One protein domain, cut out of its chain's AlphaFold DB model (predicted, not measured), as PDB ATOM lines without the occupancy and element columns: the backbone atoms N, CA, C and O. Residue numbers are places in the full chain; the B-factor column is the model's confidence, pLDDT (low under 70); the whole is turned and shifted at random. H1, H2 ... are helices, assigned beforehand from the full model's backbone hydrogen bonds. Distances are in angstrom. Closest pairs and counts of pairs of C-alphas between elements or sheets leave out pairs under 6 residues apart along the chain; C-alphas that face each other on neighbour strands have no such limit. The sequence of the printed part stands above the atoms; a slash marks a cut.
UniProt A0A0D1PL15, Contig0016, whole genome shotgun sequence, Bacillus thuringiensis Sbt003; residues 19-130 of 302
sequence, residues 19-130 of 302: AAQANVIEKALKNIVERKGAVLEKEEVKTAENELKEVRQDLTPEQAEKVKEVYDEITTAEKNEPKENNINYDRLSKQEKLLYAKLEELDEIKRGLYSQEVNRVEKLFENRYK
ATOM      1  N   ALA A  19      56.663 -29.980  47.253       66.62
ATOM      2  CA  ALA A  19      56.613 -28.619  46.701       66.62
ATOM      3  C   ALA A  19      57.286 -28.493  45.316       66.62
ATOM      4  O   ALA A  19      56.805 -27.773  44.441       66.62
ATOM      5  N   ALA A  20      58.370 -29.243  45.085       67.38
ATOM      6  CA  ALA A  20      59.036 -29.302  43.786       67.38
ATOM      7  C   ALA A  20      58.164 -29.970  42.705       67.38
ATOM      8  O   ALA A  20      58.098 -29.479  41.581       67.38
ATOM      9  N   GLN A  21      57.462 -31.058  43.039       67.94
ATOM     10  CA  GLN A  21      56.553 -31.751  42.115       67.94
ATOM     11  C   GLN A  21      55.284 -30.937  41.850       67.94
ATOM     12  O   GLN A  21      54.857 -30.853  40.702       67.94
ATOM     13  N   ALA A  22      54.730 -30.282  42.874       71.62
ATOM     14  CA  ALA A  22      53.573 -29.402  42.737       71.62
ATOM     15  C   ALA A  22      53.841 -28.275  41.726       71.62
ATOM     16  O   ALA A  22      53.045 -28.071  40.819       71.62
ATOM     17  N   ASN A  23      55.005 -27.621  41.807       70.25
ATOM     18  CA  ASN A  23      55.392 -26.547  40.883       70.25
ATOM     19  C   ASN A  23      55.566 -27.047  39.433       70.25
ATOM     20  O   ASN A  23      55.197 -26.368  38.476       70.25
ATOM     21  N   VAL A  24      56.109 -28.255  39.242       72.56
ATOM     22  CA  VAL A  24      56.226 -28.864  37.903       72.56
ATOM     23  C   VAL A  24      54.846 -29.185  37.323       72.56
ATOM     24  O   VAL A  24      54.593 -28.879  36.158       72.56
ATOM     25  N   ILE A  25      53.946 -29.752  38.131       71.00
ATOM     26  CA  ILE A  25      52.569 -30.063  37.728       71.00
ATOM     27  C   ILE A  25      51.798 -28.776  37.417       71.00
ATOM     28  O   ILE A  25      51.171 -28.685  36.366       71.00
ATOM     29  N   GLU A  26      51.895 -27.757  38.270       75.44
ATOM     30  CA  GLU A  26      51.257 -26.454  38.066       75.44
ATOM     31  C   GLU A  26      51.710 -25.812  36.750       75.44
ATOM     32  O   GLU A  26      50.881 -25.395  35.940       75.44
ATOM     33  N   LYS A  27      53.020 -25.805  36.477       73.94
ATOM     34  CA  LYS A  27      53.560 -25.306  35.205       73.94
ATOM     35  C   LYS A  27      53.068 -26.111  34.006       73.94
ATOM     36  O   LYS A  27      52.757 -25.513  32.978       73.94
ATOM     37  N   ALA A  28      52.988 -27.437  34.119       72.88
ATOM     38  CA  ALA A  28      52.475 -28.289  33.049       72.88
ATOM     39  C   ALA A  28      50.991 -28.003  32.767       72.88
ATOM     40  O   ALA A  28      50.615 -27.810  31.612       72.88
ATOM     41  N   LEU A  29      50.168 -27.893  33.812       75.38
ATOM     42  CA  LEU A  29      48.748 -27.564  33.694       75.38
ATOM     43  C   LEU A  29      48.540 -26.171  33.103       75.38
ATOM     44  O   LEU A  29      47.767 -26.025  32.157       75.38
ATOM     45  N   LYS A  30      49.272 -25.163  33.589       79.62
ATOM     46  CA  LYS A  30      49.213 -23.800  33.047       79.62
ATOM     47  C   LYS A  30      49.559 -23.776  31.558       79.62
ATOM     48  O   LYS A  30      48.848 -23.159  30.775       79.62
ATOM     49  N   ASN A  31      50.590 -24.516  31.157       76.38
ATOM     50  CA  ASN A  31      50.992 -24.629  29.758       76.38
ATOM     51  C   ASN A  31      49.908 -25.293  28.889       76.38
ATOM     52  O   ASN A  31      49.623 -24.823  27.789       76.38
ATOM     53  N   ILE A  32      49.265 -26.354  29.391       77.62
ATOM     54  CA  ILE A  32      48.134 -27.002  28.710       77.62
ATOM     55  C   ILE A  32      46.978 -26.012  28.536       77.62
ATOM     56  O   ILE A  32      46.426 -25.921  27.442       77.62
ATOM     57  N   VAL A  33      46.626 -25.262  29.583       75.69
ATOM     58  CA  VAL A  33      45.542 -24.269  29.538       75.69
ATOM     59  C   VAL A  33      45.853 -23.159  28.534       75.69
ATOM     60  O   VAL A  33      45.017 -22.875  27.683       75.69
ATOM     61  N   GLU A  34      47.057 -22.584  28.568       79.00
ATOM     62  CA  GLU A  34      47.484 -21.541  27.624       79.00
ATOM     63  C   GLU A  34      47.428 -22.030  26.171       79.00
ATOM     64  O   GLU A  34      46.927 -21.331  25.292       79.00
ATOM     65  N   ARG A  35      47.886 -23.260  25.906       78.25
ATOM     66  CA  ARG A  35      47.859 -23.846  24.558       78.25
ATOM     67  C   ARG A  35      46.458 -24.180  24.082       78.25
ATOM     68  O   ARG A  35      46.146 -23.940  22.920       78.25
ATOM     69  N   LYS A  36      45.605 -24.704  24.966       77.56
ATOM     70  CA  LYS A  36      44.193 -24.912  24.638       77.56
ATOM     71  C   LYS A  36      43.502 -23.579  24.350       77.56
ATOM     72  O   LYS A  36      42.782 -23.489  23.364       77.56
ATOM     73  N   GLY A  37      43.794 -22.540  25.132       77.12
ATOM     74  CA  GLY A  37      43.325 -21.177  24.873       77.12
ATOM     75  C   GLY A  37      43.764 -20.658  23.502       77.12
ATOM     76  O   GLY A  37      42.939 -20.181  22.737       77.12
ATOM     77  N   ALA A  38      45.033 -20.844  23.131       80.75
ATOM     78  CA  ALA A  38      45.534 -20.442  21.816       80.75
ATOM     79  C   ALA A  38      44.845 -21.171  20.645       80.75
ATOM     80  O   ALA A  38      44.704 -20.599  19.568       80.75
ATOM     81  N   VAL A  39      44.409 -22.422  20.837       80.94
ATOM     82  CA  VAL A  39      43.609 -23.150  19.837       80.94
ATOM     83  C   VAL A  39      42.219 -22.538  19.681       80.94
ATOM     84  O   VAL A  39      41.755 -22.412  18.552       80.94
ATOM     85  N   LEU A  40      41.582 -22.118  20.778       80.31
ATOM     86  CA  LEU A  40      40.274 -21.452  20.734       80.31
ATOM     87  C   LEU A  40      40.329 -20.094  20.019       80.31
ATOM     88  O   LEU A  40      39.350 -19.675  19.415       80.31
ATOM     89  N   GLU A  41      41.483 -19.427  20.038       85.94
ATOM     90  CA  GLU A  41      41.683 -18.146  19.354       85.94
ATOM     91  C   GLU A  41      41.896 -18.265  17.835       85.94
ATOM     92  O   GLU A  41      41.937 -17.237  17.151       85.94
ATOM     93  N   LYS A  42      42.037 -19.485  17.295       83.69
ATOM     94  CA  LYS A  42      42.217 -19.706  15.853       83.69
ATOM     95  C   LYS A  42      40.955 -19.324  15.075       83.69
ATOM     96  O   LYS A  42      39.841 -19.604  15.507       83.69
ATOM     97  N   GLU A  43      41.155 -18.749  13.889       82.88
ATOM     98  CA  GLU A  43      40.071 -18.289  13.006       82.88
ATOM     99  C   GLU A  43      39.059 -19.394  12.693       82.88
ATOM    100  O   GLU A  43      37.866 -19.161  12.806       82.88
ATOM    101  N   GLU A  44      39.509 -20.620  12.416       84.69
ATOM    102  CA  GLU A  44      38.629 -21.772  12.146       84.69
ATOM    103  C   GLU A  44      37.621 -22.025  13.282       84.69
ATOM    104  O   GLU A  44      36.443 -22.275  13.029       84.69
ATOM    105  N   VAL A  45      38.063 -21.902  14.541       86.19
ATOM    106  CA  VAL A  45      37.189 -22.050  15.712       86.19
ATOM    107  C   VAL A  45      36.248 -20.857  15.822       86.19
ATOM    108  O   VAL A  45      35.058 -21.046  16.052       86.19
ATOM    109  N   LYS A  46      36.745 -19.633  15.616       88.31
ATOM    110  CA  LYS A  46      35.920 -18.416  15.665       88.31
ATOM    111  C   LYS A  46      34.830 -18.413  14.597       88.31
ATOM    112  O   LYS A  46      33.698 -18.041  14.896       88.31
ATOM    113  N   THR A  47      35.150 -18.842  13.380       88.19
ATOM    114  CA  THR A  47      34.189 -18.982  12.283       88.19
ATOM    115  C   THR A  47      33.121 -20.006  12.642       88.19
ATOM    116  O   THR A  47      31.944 -19.658  12.638       88.19
ATOM    117  N   ALA A  48      33.511 -21.211  13.069       86.75
ATOM    118  CA  ALA A  48      32.559 -22.245  13.471       86.75
ATOM    119  C   ALA A  48      31.693 -21.826  14.678       86.75
ATOM    120  O   ALA A  48      30.494 -22.096  14.711       86.75
ATOM    121  N   GLU A  49      32.254 -21.109  15.659       89.12
ATOM    122  CA  GLU A  49      31.491 -20.570  16.794       89.12
ATOM    123  C   GLU A  49      30.502 -19.480  16.378       89.12
ATOM    124  O   GLU A  49      29.428 -19.367  16.973       89.12
ATOM    125  N   ASN A  50      30.845 -18.667  15.380       90.62
ATOM    126  CA  ASN A  50      29.937 -17.660  14.846       90.62
ATOM    127  C   ASN A  50      28.812 -18.306  14.033       90.62
ATOM    128  O   ASN A  50      27.654 -17.987  14.280       90.62
ATOM    129  N   GLU A  51      29.117 -19.275  13.170       89.50
ATOM    130  CA  GLU A  51      28.104 -20.046  12.436       89.50
ATOM    131  C   GLU A  51      27.150 -20.785  13.387       89.50
ATOM    132  O   GLU A  51      25.934 -20.776  13.199       89.50
ATOM    133  N   LEU A  52      27.678 -21.370  14.467       91.19
ATOM    134  CA  LEU A  52      26.865 -21.986  15.515       91.19
ATOM    135  C   LEU A  52      25.940 -20.961  16.193       91.19
ATOM    136  O   LEU A  52      24.775 -21.257  16.465       91.19
ATOM    137  N   LYS A  53      26.444 -19.752  16.484       91.06
ATOM    138  CA  LYS A  53      25.637 -18.668  17.068       91.06
ATOM    139  C   LYS A  53      24.544 -18.201  16.115       91.06
ATOM    140  O   LYS A  53      23.444 -17.950  16.594       91.06
ATOM    141  N   GLU A  54      24.829 -18.091  14.822       90.81
ATOM    142  CA  GLU A  54      23.844 -17.722  13.801       90.81
ATOM    143  C   GLU A  54      22.708 -18.745  13.750       90.81
ATOM    144  O   GLU A  54      21.553 -18.377  13.937       90.81
ATOM    145  N   VAL A  55      23.024 -20.041  13.654       90.25
ATOM    146  CA  VAL A  55      22.004 -21.106  13.675       90.25
ATOM    147  C   VAL A  55      21.213 -21.112  14.989       90.25
ATOM    148  O   VAL A  55      20.014 -21.388  14.998       90.25
ATOM    149  N   ARG A  56      21.852 -20.774  16.116       88.19
ATOM    150  CA  ARG A  56      21.180 -20.676  17.419       88.19
ATOM    151  C   ARG A  56      20.202 -19.499  17.508       88.19
ATOM    152  O   ARG A  56      19.251 -19.597  18.277       88.19
ATOM    153  N   GLN A  57      20.417 -18.403  16.778       90.12
ATOM    154  CA  GLN A  57      19.508 -17.244  16.800       90.12
ATOM    155  C   GLN A  57      18.124 -17.576  16.233       90.12
ATOM    156  O   GLN A  57      17.137 -16.975  16.655       90.12
ATOM    157  N   ASP A  58      18.050 -18.563  15.342       87.56
ATOM    158  CA  ASP A  58      16.803 -19.022  14.729       87.56
ATOM    159  C   ASP A  58      15.990 -19.975  15.629       87.56
ATOM    160  O   ASP A  58      14.907 -20.419  15.242       87.56
ATOM    161  N   LEU A  59      16.496 -20.310  16.823       89.56
ATOM    162  CA  LEU A  59      15.897 -21.262  17.762       89.56
ATOM    163  C   LEU A  59      15.493 -20.573  19.070       89.56
ATOM    164  O   LEU A  59      16.148 -19.642  19.544       89.56
ATOM    165  N   THR A  60      14.427 -21.063  19.705       92.81
ATOM    166  CA  THR A  60      14.091 -20.620  21.064       92.81
ATOM    167  C   THR A  60      15.125 -21.145  22.070       92.81
ATOM    168  O   THR A  60      15.774 -22.169  21.821       92.81
ATOM    169  N   PRO A  61      15.279 -20.495  23.240       91.25
ATOM    170  CA  PRO A  61      16.170 -20.985  24.292       91.25
ATOM    171  C   PRO A  61      15.908 -22.448  24.674       91.25
ATOM    172  O   PRO A  61      16.857 -23.215  24.794       91.25
ATOM    173  N   GLU A  62      14.635 -22.842  24.766       90.31
ATOM    174  CA  GLU A  62      14.205 -24.209  25.094       90.31
ATOM    175  C   GLU A  62      14.620 -25.225  24.020       90.31
ATOM    176  O   GLU A  62      15.079 -26.321  24.337       90.31
ATOM    177  N   GLN A  63      14.515 -24.863  22.738       90.31
ATOM    178  CA  GLN A  63      14.949 -25.732  21.641       90.31
ATOM    179  C   GLN A  63      16.470 -25.901  21.624       90.31
ATOM    180  O   GLN A  63      16.971 -27.005  21.413       90.31
ATOM    181  N   ALA A  64      17.217 -24.823  21.869       90.06
ATOM    182  CA  ALA A  64      18.673 -24.880  21.941       90.06
ATOM    183  C   ALA A  64      19.157 -25.709  23.142       90.06
ATOM    184  O   ALA A  64      20.121 -26.463  23.018       90.06
ATOM    185  N   GLU A  65      18.486 -25.587  24.289       92.88
ATOM    186  CA  GLU A  65      18.773 -26.383  25.485       92.88
ATOM    187  C   GLU A  65      18.493 -27.867  25.241       92.88
ATOM    188  O   GLU A  65      19.380 -28.689  25.455       92.88
ATOM    189  N   LYS A  66      17.344 -28.199  24.644       92.81
ATOM    190  CA  LYS A  66      17.017 -29.565  24.213       92.81
ATOM    191  C   LYS A  66      18.084 -30.154  23.285       92.81
ATOM    192  O   LYS A  66      18.508 -31.289  23.478       92.81
ATOM    193  N   VAL A  67      18.530 -29.411  22.267       92.38
ATOM    194  CA  VAL A  67      19.592 -29.881  21.356       92.38
ATOM    195  C   VAL A  67      20.882 -30.157  22.118       92.38
ATOM    196  O   VAL A  67      21.531 -31.169  21.861       92.38
ATOM    197  N   LYS A  68      21.238 -29.281  23.062       91.75
ATOM    198  CA  LYS A  68      22.432 -29.443  23.886       91.75
ATOM    199  C   LYS A  68      22.345 -30.684  24.776       91.75
ATOM    200  O   LYS A  68      23.294 -31.452  24.802       91.75
ATOM    201  N   GLU A  69      21.219 -30.912  25.447       92.25
ATOM    202  CA  GLU A  69      21.015 -32.110  26.272       92.25
ATOM    203  C   GLU A  69      21.163 -33.395  25.451       92.25
ATOM    204  O   GLU A  69      21.863 -34.315  25.866       92.25
ATOM    205  N   VAL A  70      20.564 -33.441  24.257       91.31
ATOM    206  CA  VAL A  70      20.679 -34.593  23.347       91.31
ATOM    207  C   VAL A  70      22.114 -34.773  22.849       91.31
ATOM    208  O   VAL A  70      22.594 -35.898  22.724       91.31
ATOM    209  N   TYR A  71      22.810 -33.676  22.557       91.75
ATOM    210  CA  TYR A  71      24.218 -33.708  22.169       91.75
ATOM    211  C   TYR A  71      25.099 -34.251  23.295       91.75
ATOM    212  O   TYR A  71      25.877 -35.178  23.065       91.75
ATOM    213  N   ASP A  72      24.929 -33.748  24.516       90.06
ATOM    214  CA  ASP A  72      25.675 -34.193  25.692       90.06
ATOM    215  C   ASP A  72      25.366 -35.673  26.010       90.06
ATOM    216  O   ASP A  72      26.285 -36.453  26.259       90.06
ATOM    217  N   GLU A  73      24.102 -36.108  25.923       88.38
ATOM    218  CA  GLU A  73      23.688 -37.507  26.139       88.38
ATOM    219  C   GLU A  73      24.377 -38.467  25.156       88.38
ATOM    220  O   GLU A  73      24.880 -39.517  25.555       88.38
ATOM    221  N   ILE A  74      24.434 -38.105  23.872       86.88
ATOM    222  CA  ILE A  74      25.027 -38.955  22.831       86.88
ATOM    223  C   ILE A  74      26.554 -38.951  22.919       86.88
ATOM    224  O   ILE A  74      27.176 -40.004  22.800       86.88
ATOM    225  N   THR A  75      27.169 -37.790  23.138       82.94
ATOM    226  CA  THR A  75      28.637 -37.665  23.165       82.94
ATOM    227  C   THR A  75      29.269 -38.243  24.427       82.94
ATOM    228  O   THR A  75      30.429 -38.652  24.393       82.94
ATOM    229  N   THR A  76      28.528 -38.305  25.536       78.62
ATOM    230  CA  THR A  76      29.013 -38.909  26.788       78.62
ATOM    231  C   THR A  76      28.692 -40.395  26.915       78.62
ATOM    232  O   THR A  76      29.250 -41.061  27.789       78.62
ATOM    233  N   ALA A  77      27.833 -40.946  26.052       74.38
ATOM    234  CA  ALA A  77      27.513 -42.366  26.065       74.38
ATOM    235  C   ALA A  77      28.751 -43.218  25.727       74.38
ATOM    236  O   ALA A  77      29.401 -43.033  24.703       74.38
ATOM    237  N   GLU A  78      29.041 -44.235  26.548       59.12
ATOM    238  CA  GLU A  78      30.157 -45.182  26.339       59.12
ATOM    239  C   GLU A  78      30.008 -46.059  25.078       59.12
ATOM    240  O   GLU A  78      30.873 -46.882  24.767       59.12
ATOM    241  N   LYS A  79      28.899 -45.920  24.347       60.34
ATOM    242  CA  LYS A  79      28.565 -46.731  23.181       60.34
ATOM    243  C   LYS A  79      28.726 -45.934  21.892       60.34
ATOM    244  O   LYS A  79      28.044 -44.939  21.688       60.34
ATOM    245  N   ASN A  80      29.527 -46.467  20.969       65.75
ATOM    246  CA  ASN A  80      29.642 -45.988  19.587       65.75
ATOM    247  C   ASN A  80      28.422 -46.412  18.742       65.75
ATOM    248  O   ASN A  80      28.568 -47.095  17.727       65.75
ATOM    249  N   GLU A  81      27.212 -46.097  19.195       74.75
ATOM    250  CA  GLU A  81      26.005 -46.299  18.393       74.75
ATOM    251  C   GLU A  81      25.779 -45.076  17.482       74.75
ATOM    252  O   GLU A  81      26.063 -43.948  17.892       74.75
ATOM    253  N   PRO A  82      25.284 -45.265  16.243       79.31
ATOM    254  CA  PRO A  82      24.891 -44.156  15.377       79.31
ATOM    255  C   PRO A  82      23.908 -43.221  16.091       79.31
ATOM    256  O   PRO A  82      22.950 -43.692  16.710       79.31
ATOM    257  N   LYS A  83      24.104 -41.902  15.975       80.38
ATOM    258  CA  LYS A  83      23.223 -40.888  16.589       80.38
ATOM    259  C   LYS A  83      21.770 -41.018  16.126       80.38
ATOM    260  O   LYS A  83      20.853 -40.698  16.874       80.38
ATOM    261  N   GLU A  84      21.554 -41.567  14.934       81.81
ATOM    262  CA  GLU A  84      20.243 -41.865  14.358       81.81
ATOM    263  C   GLU A  84      19.449 -42.904  15.166       81.81
ATOM    264  O   GLU A  84      18.223 -42.925  15.087       81.81
ATOM    265  N   ASN A  85      20.116 -43.733  15.975       82.12
ATOM    266  CA  ASN A  85      19.445 -44.681  16.865       82.12
ATOM    267  C   ASN A  85      18.912 -44.014  18.143       82.12
ATOM    268  O   ASN A  85      18.086 -44.602  18.846       82.12
ATOM    269  N   ASN A  86      19.365 -42.799  18.465       85.31
ATOM    270  CA  ASN A  86      18.866 -42.061  19.615       85.31
ATOM    271  C   ASN A  86      17.488 -41.455  19.282       85.31
ATOM    272  O   ASN A  86      17.343 -40.600  18.407       85.31
ATOM    273  N   ILE A  87      16.463 -41.882  20.024       85.62
ATOM    274  CA  ILE A  87      15.072 -41.438  19.839       85.62
ATOM    275  C   ILE A  87      14.934 -39.917  20.022       85.62
ATOM    276  O   ILE A  87      14.121 -39.284  19.348       85.62
ATOM    277  N   ASN A  88      15.713 -39.319  20.926       87.25
ATOM    278  CA  ASN A  88      15.691 -37.880  21.172       87.25
ATOM    279  C   ASN A  88      16.322 -37.106  20.008       87.25
ATOM    280  O   ASN A  88      15.786 -36.062  19.637       87.25
ATOM    281  N   TYR A  89      17.379 -37.645  19.387       88.94
ATOM    282  CA  TYR A  89      17.955 -37.092  18.157       88.94
ATOM    283  C   TYR A  89      16.981 -37.177  16.980       88.94
ATOM    284  O   TYR A  89      16.785 -36.194  16.265       88.94
ATOM    285  N   ASP A  90      16.320 -38.321  16.782       89.62
ATOM    286  CA  ASP A  90      15.381 -38.481  15.668       89.62
ATOM    287  C   ASP A  90      14.211 -37.482  15.748       89.62
ATOM    288  O   ASP A  90      13.832 -36.877  14.741       89.62
ATOM    289  N   ARG A  91      13.730 -37.221  16.971       91.00
ATOM    290  CA  ARG A  91      12.674 -36.244  17.293       91.00
ATOM    291  C   ARG A  91      13.101 -34.777  17.190       91.00
ATOM    292  O   ARG A  91      12.262 -33.900  17.422       91.00
ATOM    293  N   LEU A  92      14.366 -34.484  16.892       92.12
ATOM    294  CA  LEU A  92      14.795 -33.113  16.642       92.12
ATOM    295  C   LEU A  92      14.175 -32.587  15.339       92.12
ATOM    296  O   LEU A  92      14.115 -33.276  14.316       92.12
ATOM    297  N   SER A  93      13.721 -31.337  15.366       92.06
ATOM    298  CA  SER A  93      13.271 -30.621  14.172       92.06
ATOM    299  C   SER A  93      14.426 -30.413  13.180       92.06
ATOM    300  O   SER A  93      15.598 -30.593  13.505       92.06
ATOM    301  N   LYS A  94      14.127 -29.982  11.948       92.31
ATOM    302  CA  LYS A  94      15.174 -29.713  10.942       92.31
ATOM    303  C   LYS A  94      16.184 -28.650  11.404       92.31
ATOM    304  O   LYS A  94      17.374 -28.819  11.167       92.31
ATOM    305  N   GLN A  95      15.717 -27.590  12.065       90.19
ATOM    306  CA  GLN A  95      16.582 -26.530  12.604       90.19
ATOM    307  C   GLN A  95      17.362 -27.013  13.835       90.19
ATOM    308  O   GLN A  95      18.541 -26.708  13.977       90.19
ATOM    309  N   GLU A  96      16.743 -27.839  14.682       91.06
ATOM    310  CA  GLU A  96      17.409 -28.459  15.834       91.06
ATOM    311  C   GLU A  96      18.527 -29.428  15.397       91.06
ATOM    312  O   GLU A  96      19.624 -29.402  15.953       91.06
ATOM    313  N   LYS A  97      18.294 -30.236  14.350       92.50
ATOM    314  CA  LYS A  97      19.317 -31.112  13.748       92.50
ATOM    315  C   LYS A  97      20.457 -30.317  13.106       92.50
ATOM    316  O   LYS A  97      21.599 -30.765  13.149       92.50
ATOM    317  N   LEU A  98      20.167 -29.142  12.543       92.69
ATOM    318  CA  LEU A  98      21.193 -28.242  12.009       92.69
ATOM    319  C   LEU A  98      22.087 -27.688  13.128       92.69
ATOM    320  O   LEU A  98      23.307 -27.707  12.986       92.69
ATOM    321  N   LEU A  99      21.497 -27.260  14.252       93.06
ATOM    322  CA  LEU A  99      22.261 -26.822  15.424       93.06
ATOM    323  C   LEU A  99      23.136 -27.956  15.974       93.06
ATOM    324  O   LEU A  99      24.305 -27.731  16.275       93.06
ATOM    325  N   TYR A 100      22.596 -29.176  16.048       93.12
ATOM    326  CA  TYR A 100      23.355 -30.357  16.458       93.12
ATOM    327  C   TYR A 100      24.575 -30.593  15.558       93.12
ATOM    328  O   TYR A 100      25.684 -30.760  16.054       93.12
ATOM    329  N   ALA A 101      24.390 -30.575  14.235       91.75
ATOM    330  CA  ALA A 101      25.485 -30.784  13.286       91.75
ATOM    331  C   ALA A 101      26.587 -29.720  13.428       91.75
ATOM    332  O   ALA A 101      27.768 -30.035  13.320       91.75
ATOM    333  N   LYS A 102      26.217 -28.468  13.728       92.56
ATOM    334  CA  LYS A 102      27.188 -27.397  13.988       92.56
ATOM    335  C   LYS A 102      27.936 -27.561  15.312       92.56
ATOM    336  O   LYS A 102      29.094 -27.161  15.392       92.56
ATOM    337  N   LEU A 103      27.317 -28.154  16.337       91.75
ATOM    338  CA  LEU A 103      28.017 -28.523  17.576       91.75
ATOM    339  C   LEU A 103      29.063 -29.612  17.313       91.75
ATOM    340  O   LEU A 103      30.201 -29.481  17.754       91.75
ATOM    341  N   GLU A 104      28.686 -30.632  16.543       90.06
ATOM    342  CA  GLU A 104      29.568 -31.729  16.136       90.06
ATOM    343  C   GLU A 104      30.762 -31.214  15.317       90.06
ATOM    344  O   GLU A 104      31.909 -31.486  15.664       90.06
ATOM    345  N   GLU A 105      30.509 -30.382  14.300       90.25
ATOM    346  CA  GLU A 105      31.553 -29.751  13.479       90.25
ATOM    347  C   GLU A 105      32.520 -28.912  14.332       90.25
ATOM    348  O   GLU A 105      33.742 -29.022  14.198       90.25
ATOM    349  N   LEU A 106      31.994 -28.106  15.261       89.69
ATOM    350  CA  LEU A 106      32.813 -27.293  16.159       89.69
ATOM    351  C   LEU A 106      33.725 -28.155  17.047       89.69
ATOM    352  O   LEU A 106      34.898 -27.818  17.248       89.69
ATOM    353  N   ASP A 107      33.202 -29.256  17.583       89.81
ATOM    354  CA  ASP A 107      33.979 -30.175  18.409       89.81
ATOM    355  C   ASP A 107      35.019 -30.944  17.594       89.81
ATOM    356  O   ASP A 107      36.152 -31.105  18.056       89.81
ATOM    357  N   GLU A 108      34.698 -31.371  16.373       88.94
ATOM    358  CA  GLU A 108      35.656 -31.999  15.461       88.94
ATOM    359  C   GLU A 108      36.814 -31.056  15.120       88.94
ATOM    360  O   GLU A 108      37.979 -31.451  15.240       88.94
ATOM    361  N   ILE A 109      36.519 -29.792  14.796       87.44
ATOM    362  CA  ILE A 109      37.531 -28.753  14.548       87.44
ATOM    363  C   ILE A 109      38.416 -28.581  15.787       87.44
ATOM    364  O   ILE A 109      39.648 -28.656  15.700       87.44
ATOM    365  N   LYS A 110      37.813 -28.418  16.973       86.75
ATOM    366  CA  LYS A 110      38.556 -28.279  18.235       86.75
ATOM    367  C   LYS A 110      39.437 -29.502  18.503       86.75
ATOM    368  O   LYS A 110      40.629 -29.345  18.775       86.75
ATOM    369  N   ARG A 111      38.904 -30.724  18.383       87.19
ATOM    370  CA  ARG A 111      39.656 -31.980  18.576       87.19
ATOM    371  C   ARG A 111      40.796 -32.123  17.572       87.19
ATOM    372  O   ARG A 111      41.898 -32.514  17.970       87.19
ATOM    373  N   GLY A 112      40.573 -31.771  16.307       84.25
ATOM    374  CA  GLY A 112      41.594 -31.771  15.263       84.25
ATOM    375  C   GLY A 112      42.745 -30.820  15.590       84.25
ATOM    376  O   GLY A 112      43.911 -31.223  15.587       84.25
ATOM    377  N   LEU A 113      42.434 -29.583  15.976       84.31
ATOM    378  CA  LEU A 113      43.437 -28.574  16.322       84.31
ATOM    379  C   LEU A 113      44.192 -28.902  17.614       84.31
ATOM    380  O   LEU A 113      45.405 -28.686  17.680       84.31
ATOM    381  N   TYR A 114      43.518 -29.467  18.619       86.00
ATOM    382  CA  TYR A 114      44.194 -29.985  19.809       86.00
ATOM    383  C   TYR A 114      45.150 -31.125  19.454       86.00
ATOM    384  O   TYR A 114      46.285 -31.128  19.925       86.00
ATOM    385  N   SER A 115      44.735 -32.048  18.583       84.00
ATOM    386  CA  SER A 115      45.584 -33.156  18.127       84.00
ATOM    387  C   SER A 115      46.815 -32.651  17.365       84.00
ATOM    388  O   SER A 115      47.927 -33.130  17.584       84.00
ATOM    389  N   GLN A 116      46.655 -31.628  16.519       81.50
ATOM    390  CA  GLN A 116      47.780 -30.974  15.846       81.50
ATOM    391  C   GLN A 116      48.758 -30.326  16.833       81.50
ATOM    392  O   GLN A 116      49.970 -30.463  16.665       81.50
ATOM    393  N   GLU A 117      48.261 -29.633  17.862       77.56
ATOM    394  CA  GLU A 117      49.129 -29.010  18.866       77.56
ATOM    395  C   GLU A 117      49.862 -30.062  19.703       77.56
ATOM    396  O   GLU A 117      51.057 -29.908  19.945       77.56
ATOM    397  N   VAL A 118      49.204 -31.165  20.075       80.50
ATOM    398  CA  VAL A 118      49.866 -32.306  20.731       80.50
ATOM    399  C   VAL A 118      51.009 -32.825  19.858       80.50
ATOM    400  O   VAL A 118      52.152 -32.854  20.315       80.50
ATOM    401  N   ASN A 119      50.748 -33.100  18.579       81.81
ATOM    402  CA  ASN A 119      51.773 -33.553  17.634       81.81
ATOM    403  C   ASN A 119      52.931 -32.547  17.494       81.81
ATOM    404  O   ASN A 119      54.099 -32.932  17.424       81.81
ATOM    405  N   ARG A 120      52.640 -31.240  17.450       83.38
ATOM    406  CA  ARG A 120      53.668 -30.185  17.384       83.38
ATOM    407  C   ARG A 120      54.567 -30.211  18.618       83.38
ATOM    408  O   ARG A 120      55.782 -30.055  18.514       83.38
ATOM    409  N   VAL A 121      53.963 -30.390  19.784       78.44
ATOM    410  CA  VAL A 121      54.650 -30.407  21.072       78.44
ATOM    411  C   VAL A 121      55.507 -31.653  21.217       78.44
ATOM    412  O   VAL A 121      56.666 -31.527  21.608       78.44
ATOM    413  N   GLU A 122      54.985 -32.818  20.845       80.06
ATOM    414  CA  GLU A 122      55.750 -34.066  20.792       80.06
ATOM    415  C   GLU A 122      56.998 -33.902  19.917       80.06
ATOM    416  O   GLU A 122      58.107 -34.141  20.393       80.06
ATOM    417  N   LYS A 123      56.858 -33.335  18.712       81.12
ATOM    418  CA  LYS A 123      58.000 -33.024  17.831       81.12
ATOM    419  C   LYS A 123      59.005 -32.050  18.457       81.12
ATOM    420  O   LYS A 123      60.213 -32.211  18.292       81.12
ATOM    421  N   LEU A 124      58.550 -31.028  19.189       72.38
ATOM    422  CA  LEU A 124      59.449 -30.106  19.904       72.38
ATOM    423  C   LEU A 124      60.229 -30.805  21.025       72.38
ATOM    424  O   LEU A 124      61.368 -30.430  21.306       72.38
ATOM    425  N   PHE A 125      59.626 -31.793  21.688       70.06
ATOM    426  CA  PHE A 125      60.335 -32.617  22.659       70.06
ATOM    427  C   PHE A 125      61.331 -33.544  21.972       70.06
ATOM    428  O   PHE A 125      62.493 -33.538  22.367       70.06
ATOM    429  N   GLU A 126      60.938 -34.242  20.907       69.94
ATOM    430  CA  GLU A 126      61.850 -35.070  20.105       69.94
ATOM    431  C   GLU A 126      63.087 -34.285  19.648       69.94
ATOM    432  O   GLU A 126      64.212 -34.761  19.788       69.94
ATOM    433  N   ASN A 127      62.899 -33.053  19.170       63.75
ATOM    434  CA  ASN A 127      63.998 -32.206  18.713       63.75
ATOM    435  C   ASN A 127      64.893 -31.704  19.859       63.75
ATOM    436  O   ASN A 127      66.105 -31.615  19.677       63.75
ATOM    437  N   ARG A 128      64.341 -31.415  21.047       51.81
ATOM    438  CA  ARG A 128      65.152 -31.055  22.227       51.81
ATOM    439  C   ARG A 128      65.972 -32.227  22.750       51.81
ATOM    440  O   ARG A 128      67.152 -32.046  23.020       51.81
ATOM    441  N   TYR A 129      65.395 -33.428  22.800       48.88
ATOM    442  CA  TYR A 129      66.141 -34.633  23.169       48.88
ATOM    443  C   TYR A 129      67.320 -34.890  22.222       48.88
ATOM    444  O   TYR A 129      68.393 -35.262  22.680       48.88
ATOM    445  N   LYS A 130      67.159 -34.637  20.916       52.88
ATOM    446  CA  LYS A 130      68.271 -34.722  19.954       52.88
ATOM    447  C   LYS A 130      69.355 -33.668  20.221       52.88
ATOM    448  O   LYS A 130      70.536 -33.983  20.162       52.88
TER     449      LYS A 130
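This is residues 19 to 130 of the 302 residues of an uncharacterized protein of Bacillus thuringiensis Sbt003 (UniProt A0A0D1PL15). One long helix, H5, makes the longest axis; H2 packs alongside its first half, H3 crosses it near its start, and H1 ends on it near residues 110 to 117. Residues 19 to 31 of H1 and 119 to 130 of H5 stick out as two arms of a V, and little H4 sits near H3. The printed part has 112 residues with five named helices, H1 to H5 in chain order, and no named strand; it is all helix. It is loose, with a radius of gyration of the C-alphas of 18.4 A, and elongated, spanning 54 by 31 by 29 A.

The hub is H5, residues 94 to 130. Its residues 95 to 110 alone touch H2, residues 43 to 57, opposite ways at a shallow tilt of 17 degrees; the closest C-alphas, Leu 52 and Lys 102, are 5.6 A apart. Its residues 96 to 103 alone touch H3, residues 61 to 76, the same way at a steep tilt of 46 degrees, closest at C-alphas Val 67 and Glu 96, 6.1 A. H1, residues 19 to 40, touches H5 with residues 35 to 40 alone, opposite ways at a steep tilt of 49 degrees, closest at C-alphas Val 39 and Leu 113, 6.5 A. H4, residues 87 to 90, is close to H3 but not clearly touching, with C-alphas Val 70 and Asn 88 closest at 6.4 A. H1 and H3 are apart. In H1, H2, H3 and H5 every O i to N i+4 pair is within hydrogen-bond range; H4 is too short for one.

H5 is 54.1 A long, ending at C-alpha 130 (68.271, -34.722, 19.954). H1, 31.5 A, begins at C-alpha 19 (56.613, -28.619, 46.701). H3 is 22.2 A, H2 20.9 A and H4 5.1 A long.

The C-alphas farthest apart, Thr 60 and Lys 130, are 56.0 A apart. The printed part has no cut and no long link. Its pLDDT is under 70 at residues 19 to 21, 78 to 80 and 126 to 130.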